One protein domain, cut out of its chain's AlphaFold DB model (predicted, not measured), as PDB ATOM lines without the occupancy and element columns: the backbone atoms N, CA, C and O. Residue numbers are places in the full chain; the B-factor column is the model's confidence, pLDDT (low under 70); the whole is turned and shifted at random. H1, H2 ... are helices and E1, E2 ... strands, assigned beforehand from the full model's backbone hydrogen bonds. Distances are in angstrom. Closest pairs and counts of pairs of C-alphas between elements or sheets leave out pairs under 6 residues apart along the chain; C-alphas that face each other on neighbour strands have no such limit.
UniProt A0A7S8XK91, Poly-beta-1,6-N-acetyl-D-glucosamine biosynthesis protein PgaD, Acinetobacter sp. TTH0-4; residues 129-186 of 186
ATOM      1  N   VAL A 129     195.715 162.143 262.273       82.62
ATOM      2  CA  VAL A 129     196.886 161.720 261.491       82.62
ATOM      3  C   VAL A 129     197.803 160.836 262.328       82.62
ATOM      4  O   VAL A 129     197.704 160.817 263.556       82.62
ATOM      5  N   SER A 130     198.697 160.100 261.674       82.81
ATOM      6  CA  SER A 130     199.689 159.286 262.371       82.81
ATOM      7  C   SER A 130     200.684 160.152 263.166       82.81
ATOM      8  O   SER A 130     200.916 161.327 262.869       82.81
ATOM      9  N   ILE A 131     201.295 159.570 264.204       81.19
ATOM     10  CA  ILE A 131     202.319 160.262 265.009       81.19
ATOM     11  C   ILE A 131     203.561 160.556 264.155       81.19
ATOM     12  O   ILE A 131     204.156 161.623 264.295       81.19
ATOM     13  N   SER A 132     203.915 159.645 263.243       79.31
ATOM     14  CA  SER A 132     205.054 159.806 262.338       79.31
ATOM     15  C   SER A 132     204.848 160.983 261.380       79.31
ATOM     16  O   SER A 132     205.758 161.794 261.212       79.31
ATOM     17  N   ASP A 133     203.639 161.170 260.842       80.69
ATOM     18  CA  ASP A 133     203.306 162.329 260.003       80.69
ATOM     19  C   ASP A 133     203.460 163.654 260.765       80.69
ATOM     20  O   ASP A 133     204.012 164.612 260.226       80.69
ATOM     21  N   ILE A 134     203.042 163.718 262.036       84.81
ATOM     22  CA  ILE A 134     203.241 164.915 262.874       84.81
ATOM     23  C   ILE A 134     204.726 165.216 263.085       84.81
ATOM     24  O   ILE A 134     205.117 166.383 263.046       84.81
ATOM     25  N   GLU A 135     205.563 164.201 263.291       83.62
ATOM     26  CA  GLU A 135     207.011 164.390 263.430       83.62
ATOM     27  C   GLU A 135     207.648 164.892 262.128       83.62
ATOM     28  O   GLU A 135     208.485 165.798 262.163       83.62
ATOM     29  N   HIS A 136     207.213 164.371 260.977       81.75
ATOM     30  CA  HIS A 136     207.644 164.849 259.662       81.75
ATOM     31  C   HIS A 136     207.221 166.301 259.409       81.75
ATOM     32  O   HIS A 136     208.029 167.107 258.949       81.75
ATOM     33  N   LEU A 137     205.985 166.654 259.769       82.94
ATOM     34  CA  LEU A 137     205.470 168.018 259.690       82.94
ATOM     35  C   LEU A 137     206.227 168.961 260.636       82.94
ATOM     36  O   LEU A 137     206.589 170.061 260.246       82.94
ATOM     37  N   GLN A 138     206.535 168.541 261.863       82.94
ATOM     38  CA  GLN A 138     207.257 169.376 262.829       82.94
ATOM     39  C   GLN A 138     208.692 169.702 262.383       82.94
ATOM     40  O   GLN A 138     209.225 170.753 262.740       82.94
ATOM     41  N   GLN A 139     209.328 168.801 261.630       82.12
ATOM     42  CA  GLN A 139     210.699 168.972 261.146       82.12
ATOM     43  C   GLN A 139     210.795 169.779 259.844       82.12
ATOM     44  O   GLN A 139     211.891 170.215 259.486       82.12
ATOM     45  N   ALA A 140     209.685 169.972 259.130       79.88
ATOM     46  CA  ALA A 140     209.674 170.654 257.845       79.88
ATOM     47  C   ALA A 140     209.624 172.183 257.997       79.88
ATOM     48  O   ALA A 140     208.858 172.728 258.787       79.88
ATOM     49  N   GLU A 141     210.432 172.891 257.204       77.94
ATOM     50  CA  GLU A 141     210.492 174.361 257.225       77.94
ATOM     51  C   GLU A 141     209.344 175.006 256.430       77.94
ATOM     52  O   GLU A 141     208.882 176.097 256.761       77.94
ATOM     53  N   ASN A 142     208.860 174.320 255.391       79.88
ATOM     54  CA  ASN A 142     207.795 174.803 254.521       79.88
ATOM     55  C   ASN A 142     206.803 173.676 254.210       79.88
ATOM     56  O   ASN A 142     207.191 172.622 253.703       79.88
ATOM     57  N   ILE A 143     205.527 173.904 254.520       84.12
ATOM     58  CA  ILE A 143     204.465 172.896 254.473       84.12
ATOM     59  C   ILE A 143     203.220 173.518 253.849       84.12
ATOM     60  O   ILE A 143     202.855 174.654 254.154       84.12
ATOM     61  N   THR A 144     202.529 172.760 253.009       84.25
ATOM     62  CA  THR A 144     201.173 173.074 252.555       84.25
ATOM     63  C   THR A 144     200.218 172.009 253.068       84.25
ATOM     64  O   THR A 144     200.430 170.823 252.841       84.25
ATOM     65  N   LEU A 145     199.183 172.433 253.794       86.50
ATOM     66  CA  LEU A 145     198.172 171.554 254.380       86.50
ATOM     67  C   LEU A 145     196.880 171.653 253.567       86.50
ATOM     68  O   LEU A 145     196.381 172.753 253.328       86.50
ATOM     69  N   HIS A 146     196.325 170.508 253.177       84.44
ATOM     70  CA  HIS A 146     195.076 170.408 252.423       84.44
ATOM     71  C   HIS A 146     193.963 169.908 253.336       84.44
ATOM     72  O   HIS A 146     193.938 168.737 253.728       84.44
ATOM     73  N   TYR A 147     193.037 170.803 253.661       82.94
ATOM     74  CA  TYR A 147     191.893 170.511 254.519       82.94
ATOM     75  C   TYR A 147     190.644 170.157 253.708       82.94
ATOM     76  O   TYR A 147     190.473 170.598 252.570       82.94
ATOM     77  N   SER A 148     189.766 169.353 254.300       82.06
ATOM     78  CA  SER A 148     188.419 169.115 253.796       82.06
ATOM     79  C   SER A 148     187.490 170.299 254.075       82.06
ATOM     80  O   SER A 148     187.797 171.169 254.889       82.06
ATOM     81  N   GLU A 149     186.319 170.295 253.438       77.88
ATOM     82  CA  GLU A 149     185.234 171.256 253.702       77.88
ATOM     83  C   GLU A 149     184.776 171.229 255.176       77.88
ATOM     84  O   GLU A 149     184.299 172.226 255.713       77.88
ATOM     85  N   GLU A 150     184.950 170.092 255.850       79.25
ATOM     86  CA  GLU A 150     184.630 169.882 257.264       79.25
ATOM     87  C   GLU A 150     185.766 170.298 258.217       79.25
ATOM     88  O   GLU A 150     185.558 170.346 259.429       79.25
ATOM     89  N   GLY A 151     186.945 170.643 257.682       76.06
ATOM     90  CA  GLY A 151     188.120 171.059 258.450       76.06
ATOM     91  C   GLY A 151     189.095 169.935 258.815       76.06
ATOM     92  O   GLY A 151     190.029 170.182 259.577       76.06
ATOM     93  N   ASP A 152     188.928 168.730 258.264       81.38
ATOM     94  CA  ASP A 152     189.825 167.596 258.516       81.38
ATOM     95  C   ASP A 152     191.042 167.628 257.580       81.38
ATOM     96  O   ASP A 152     190.918 167.945 256.394       81.38
ATOM     97  N   LEU A 153     192.231 167.280 258.079       83.44
ATOM     98  CA  LEU A 153     193.448 167.240 257.262       83.44
ATOM     99  C   LEU A 153     193.425 166.008 256.338       83.44
ATOM    100  O   LEU A 153     193.457 164.875 256.814       83.44
ATOM    101  N   ARG A 154     193.373 166.215 255.014       84.62
ATOM    102  CA  ARG A 154     193.335 165.124 254.016       84.62
ATOM    103  C   ARG A 154     194.688 164.823 253.396       84.62
ATOM    104  O   ARG A 154     194.988 163.667 253.121       84.62
ATOM    105  N   ALA A 155     195.484 165.853 253.151       82.50
ATOM    106  CA  ALA A 155     196.804 165.693 252.567       82.50
ATOM    107  C   ALA A 155     197.741 166.803 253.028       82.50
ATOM    108  O   ALA A 155     197.301 167.878 253.440       82.50
ATOM    109  N   TYR A 156     199.039 166.555 252.920       83.00
ATOM    110  CA  TYR A 156     200.054 167.577 253.114       83.00
ATOM    111  C   TYR A 156     201.163 167.445 252.069       83.00
ATOM    112  O   TYR A 156     201.473 166.346 251.609       83.00
ATOM    113  N   ASP A 157     201.755 168.582 251.709       83.06
ATOM    114  CA  ASP A 157     202.944 168.667 250.869       83.06
ATOM    115  C   ASP A 157     204.081 169.311 251.668       83.06
ATOM    116  O   ASP A 157     203.913 170.372 252.274       83.06
ATOM    117  N   LEU A 158     205.254 168.683 251.645       82.56
ATOM    118  CA  LEU A 158     206.482 169.251 252.201       82.56
ATOM    119  C   LEU A 158     207.241 169.973 251.079       82.56
ATOM    120  O   LEU A 158     207.716 169.341 250.133       82.56
ATOM    121  N   ASN A 159     207.350 171.297 251.177       71.56
ATOM    122  CA  ASN A 159     207.893 172.181 250.141       71.56
ATOM    123  C   ASN A 159     209.287 172.708 250.510       71.56
ATOM    124  O   ASN A 159     209.542 173.909 250.413       71.56
ATOM    125  N   ASP A 160     210.176 171.827 250.971       65.25
ATOM    126  CA  ASP A 160     211.538 172.188 251.377       65.25
ATOM    127  C   ASP A 160     212.404 172.533 250.143       65.25
ATOM    128  O   ASP A 160     212.727 171.640 249.351       65.25
ATOM    129  N   PRO A 161     212.794 173.807 249.929       53.44
ATOM    130  CA  PRO A 161     213.544 174.200 248.740       53.44
ATOM    131  C   PRO A 161     215.059 173.974 248.870       53.44
ATOM    132  O   PRO A 161     215.775 174.189 247.890       53.44
ATOM    133  N   LEU A 162     215.591 173.614 250.051       52.00
ATOM    134  CA  LEU A 162     217.025 173.788 250.345       52.00
ATOM    135  C   LEU A 162     217.781 172.530 250.784       52.00
ATOM    136  O   LEU A 162     218.988 172.605 251.032       52.00
ATOM    137  N   LYS A 163     217.160 171.349 250.747       48.53
ATOM    138  CA  LYS A 163     217.890 170.076 250.825       48.53
ATOM    139  C   LYS A 163     217.525 169.139 249.674       48.53
ATOM    140  O   LYS A 163     216.640 168.298 249.777       48.53
ATOM    141  N   THR A 164     218.379 169.186 248.646       38.53
ATOM    142  CA  THR A 164     218.615 168.193 247.569       38.53
ATOM    143  C   THR A 164     217.803 168.369 246.261       38.53
ATOM    144  O   THR A 164     216.581 168.452 246.314       38.53
ATOM    145  N   PRO A 165     218.429 168.347 245.054       42.69
ATOM    146  CA  PRO A 165     217.782 168.695 243.773       42.69
ATOM    147  C   PRO A 165     216.838 167.625 243.191       42.69
ATOM    148  O   PRO A 165     216.496 167.682 242.010       42.69
ATOM    149  N   THR A 166     216.437 166.627 243.979       47.84
ATOM    150  CA  THR A 166     215.708 165.457 243.468       47.84
ATOM    151  C   THR A 166     214.626 164.966 244.428       47.84
ATOM    152  O   THR A 166     214.372 163.769 244.503       47.84
ATOM    153  N   SER A 167     213.976 165.868 245.166       44.97
ATOM    154  CA  SER A 167     212.757 165.527 245.902       44.97
ATOM    155  C   SER A 167     211.575 166.247 245.269       44.97
ATOM    156  O   SER A 167     211.350 167.438 245.455       44.97
ATOM    157  N   ARG A 168     210.866 165.504 244.423       46.03
ATOM    158  CA  ARG A 168     209.528 165.832 243.934       46.03
ATOM    159  C   ARG A 168     208.649 166.143 245.151       46.03
ATOM    160  O   ARG A 168     208.719 165.378 246.106       46.03
ATOM    161  N   SER A 169     207.843 167.207 245.096       52.16
ATOM    162  CA  SER A 169     206.787 167.505 246.080       52.16
ATOM    163  C   SER A 169     206.144 166.202 246.561       52.16
ATOM    164  O   SER A 169     205.507 165.495 245.769       52.16
ATOM    165  N   MET A 170     206.412 165.819 247.810       59.28
ATOM    166  CA  MET A 170     205.925 164.553 248.338       59.28
ATOM    167  C   MET A 170     204.505 164.793 248.822       59.28
ATOM    168  O   MET A 170     204.296 165.267 249.932       59.28
ATOM    169  N   HIS A 171     203.559 164.520 247.928       65.06
ATOM    170  CA  HIS A 171     202.142 164.545 248.241       65.06
ATOM    171  C   HIS A 171     201.800 163.311 249.063       65.06
ATOM    172  O   HIS A 171     201.875 162.187 248.553       65.06
ATOM    173  N   VAL A 172     201.465 163.515 250.334       68.12
ATOM    174  CA  VAL A 172     201.074 162.438 251.244       68.12
ATOM    175  C   VAL A 172     199.571 162.523 251.478       68.12
ATOM    176  O   VAL A 172     199.075 163.509 252.018       68.12
ATOM    177  N   ASP A 173     198.853 161.480 251.054       74.06
ATOM    178  CA  ASP A 173     197.436 161.281 251.368       74.06
ATOM    179  C   ASP A 173     197.321 160.624 252.749       74.06
ATOM    180  O   ASP A 173     197.741 159.480 252.954       74.06
ATOM    181  N   VAL A 174     196.744 161.363 253.694       73.69
ATOM    182  CA  VAL A 174     196.607 160.971 255.101       73.69
ATOM    183  C   VAL A 174     195.787 159.686 255.239       73.69
ATOM    184  O   VAL A 174     196.107 158.829 256.062       73.69
ATOM    185  N   ALA A 175     194.750 159.497 254.417       72.19
ATOM    186  CA  ALA A 175     193.884 158.323 254.509       72.19
ATOM    187  C   ALA A 175     194.599 157.049 254.037       72.19
ATOM    188  O   ALA A 175     194.467 155.988 254.654       72.19
ATOM    189  N   ALA A 176     195.385 157.156 252.963       68.12
ATOM    190  CA  ALA A 176     196.183 156.048 252.448       68.12
ATOM    191  C   ALA A 176     197.328 155.679 253.407       68.12
ATOM    192  O   ALA A 176     197.583 154.495 253.640       68.12
ATOM    193  N   GLN A 177     197.974 156.685 254.000       70.44
ATOM    194  CA  GLN A 177     199.098 156.494 254.913       70.44
ATOM    195  C   GLN A 177     198.658 155.885 256.249       70.44
ATOM    196  O   GLN A 177     199.246 154.899 256.695       70.44
ATOM    197  N   ASN A 178     197.555 156.370 256.828       69.12
ATOM    198  CA  ASN A 178     196.975 155.802 258.047       69.12
ATOM    199  C   ASN A 178     196.601 154.318 257.872       69.12
ATOM    200  O   ASN A 178     196.771 153.518 258.792       69.12
ATOM    201  N   HIS A 179     196.114 153.922 256.690       64.31
ATOM    202  CA  HIS A 179     195.803 152.522 256.399       64.31
ATOM    203  C   HIS A 179     197.067 151.647 256.309       64.31
ATOM    204  O   HIS A 179     197.064 150.509 256.782       64.31
ATOM    205  N   LEU A 180     198.149 152.159 255.713       67.25
ATOM    206  CA  LEU A 180     199.438 151.462 255.640       67.25
ATOM    207  C   LEU A 180     200.051 151.266 257.029       67.25
ATOM    208  O   LEU A 180     200.429 150.146 257.367       67.25
ATOM    209  N   ASP A 181     200.077 152.312 257.848       66.88
ATOM    210  CA  ASP A 181     200.669 152.274 259.189       66.88
ATOM    211  C   ASP A 181     199.890 151.323 260.118       66.88
ATOM    212  O   ASP A 181     200.460 150.488 260.821       66.88
ATOM    213  N   ASN A 182     198.556 151.329 260.026       62.00
ATOM    214  CA  ASN A 182     197.712 150.395 260.774       62.00
ATOM    215  C   ASN A 182     197.876 148.929 260.318       62.00
ATOM    216  O   ASN A 182     197.658 148.014 261.104       62.00
ATOM    217  N   SER A 183     198.274 148.688 259.063       60.88
ATOM    218  CA  SER A 183     198.552 147.335 258.551       60.88
ATOM    219  C   SER A 183     199.936 146.799 258.930       60.88
ATOM    220  O   SER A 183     200.125 145.588 258.964       60.88
ATOM    221  N   GLN A 184     200.900 147.684 259.204       56.22
ATOM    222  CA  GLN A 184     202.252 147.316 259.638       56.22
ATOM    223  C   GLN A 184     202.358 147.136 261.158       56.22
ATOM    224  O   GLN A 184     203.241 146.419 261.622       56.22
ATOM    225  N   ASN A 185     201.446 147.751 261.915       52.00
ATOM    226  CA  ASN A 185     201.390 147.689 263.376       52.00
ATOM    227  C   ASN A 185     200.388 146.643 263.926       52.00
ATOM    228  O   ASN A 185     200.141 146.627 265.135       52.00
ATOM    229  N   ALA A 186     199.823 145.782 263.068       48.66
ATOM    230  CA  ALA A 186     198.940 144.656 263.418       48.66
ATOM    231  C   ALA A 186     199.661 143.305 263.283       48.66
ATOM    232  O   ALA A 186     199.418 142.426 264.144       48.66
TER     233      ALA A 186
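This is residues 129 to 186 of the 186 residues of the protein "Poly-beta-1,6-N-acetyl-D-glucosamine biosynthesis protein PgaD" of Acinetobacter sp. TTH0-4 (UniProt A0A7S8XK91). A small sheet of three antiparallel strands, E1, E2 and E3, has helix H1 slanting over one face, while helix H2 follows directly on E3 and leads away from the sheet. The long loop between E2 and E3, residues 159 to 169, reaches out past the strands, and its Leu 162 and the end of the printed part at Ala 186 are the two places farthest apart. The printed part has 58 residues with two named helices and three named strands, in the order H1, E1, E2, E3, H2; the sheet's order is E1 - E2 - E3, and the class is mixed, helices and strands. The whole is only just loose, close to compact, with a radius of gyration of the C-alphas of 12.4 A and spans of 35 by 30 by 18 A.

The inner strand E2, residues 153 to 158, has the edge strands E1, residues 143 to 147, and E3, residues 170 to 173, as neighbours. The three form a meander, each strand the antiparallel neighbour of the one before. The hairpin E1 and E2 has directions 163 degrees apart, with N 146 and O 155 within hydrogen-bond range at 2.8 A and N 157 and O 144 at 2.8 A. The hairpin E2 and E3 has directions 170 degrees apart, with N 172 and O 156 within hydrogen-bond range at 3.1 A. E1 and E3 are apart. H1, residues 131 to 139, is on the sheet at a height over the sheet of 10.5 A. It lies over E2 and only just over E3, on which 3 of its C-alphas fall. On the local plane it stands at 42 degrees to E2, slantwise to the strands. The closest C-alphas of H1 and E1 are those of Leu 137 and Ile 143, 7.2 A apart. H2, residues 174 to 184, only grazes the sheet, with its residues 174 to 177; the closest C-alphas of E2 and H2 are those of Ala 155 and Val 174, 5.4 A apart. H1 and H2 are near each other, with 6 pairs of C-alphas within 10 A. In H1 and H2 every O i to N i+4 pair is within hydrogen-bond range.

E2 is 14.1 A long from first to last C-alpha, beginning at C-alpha 153 (193.448, 167.240, 257.262). E1 is 12.8 A long, and E3 9.6 A. H1 is 12.7 A long and begins at C-alpha 131 (202.319, 160.262, 265.009). H2 is 15.5 A long and ends at C-alpha 184 (202.252, 147.316, 259.638).

The C-alphas of Leu 162 and Ala 186, the two farthest apart, are 36.7 A apart. The printed part has no cut. The link from E2 to E3 is long, with 11 residues. Mean pLDDT of the printed part is 71.1, and residues 160 to 172, 176 and 178 to 186 are under 70.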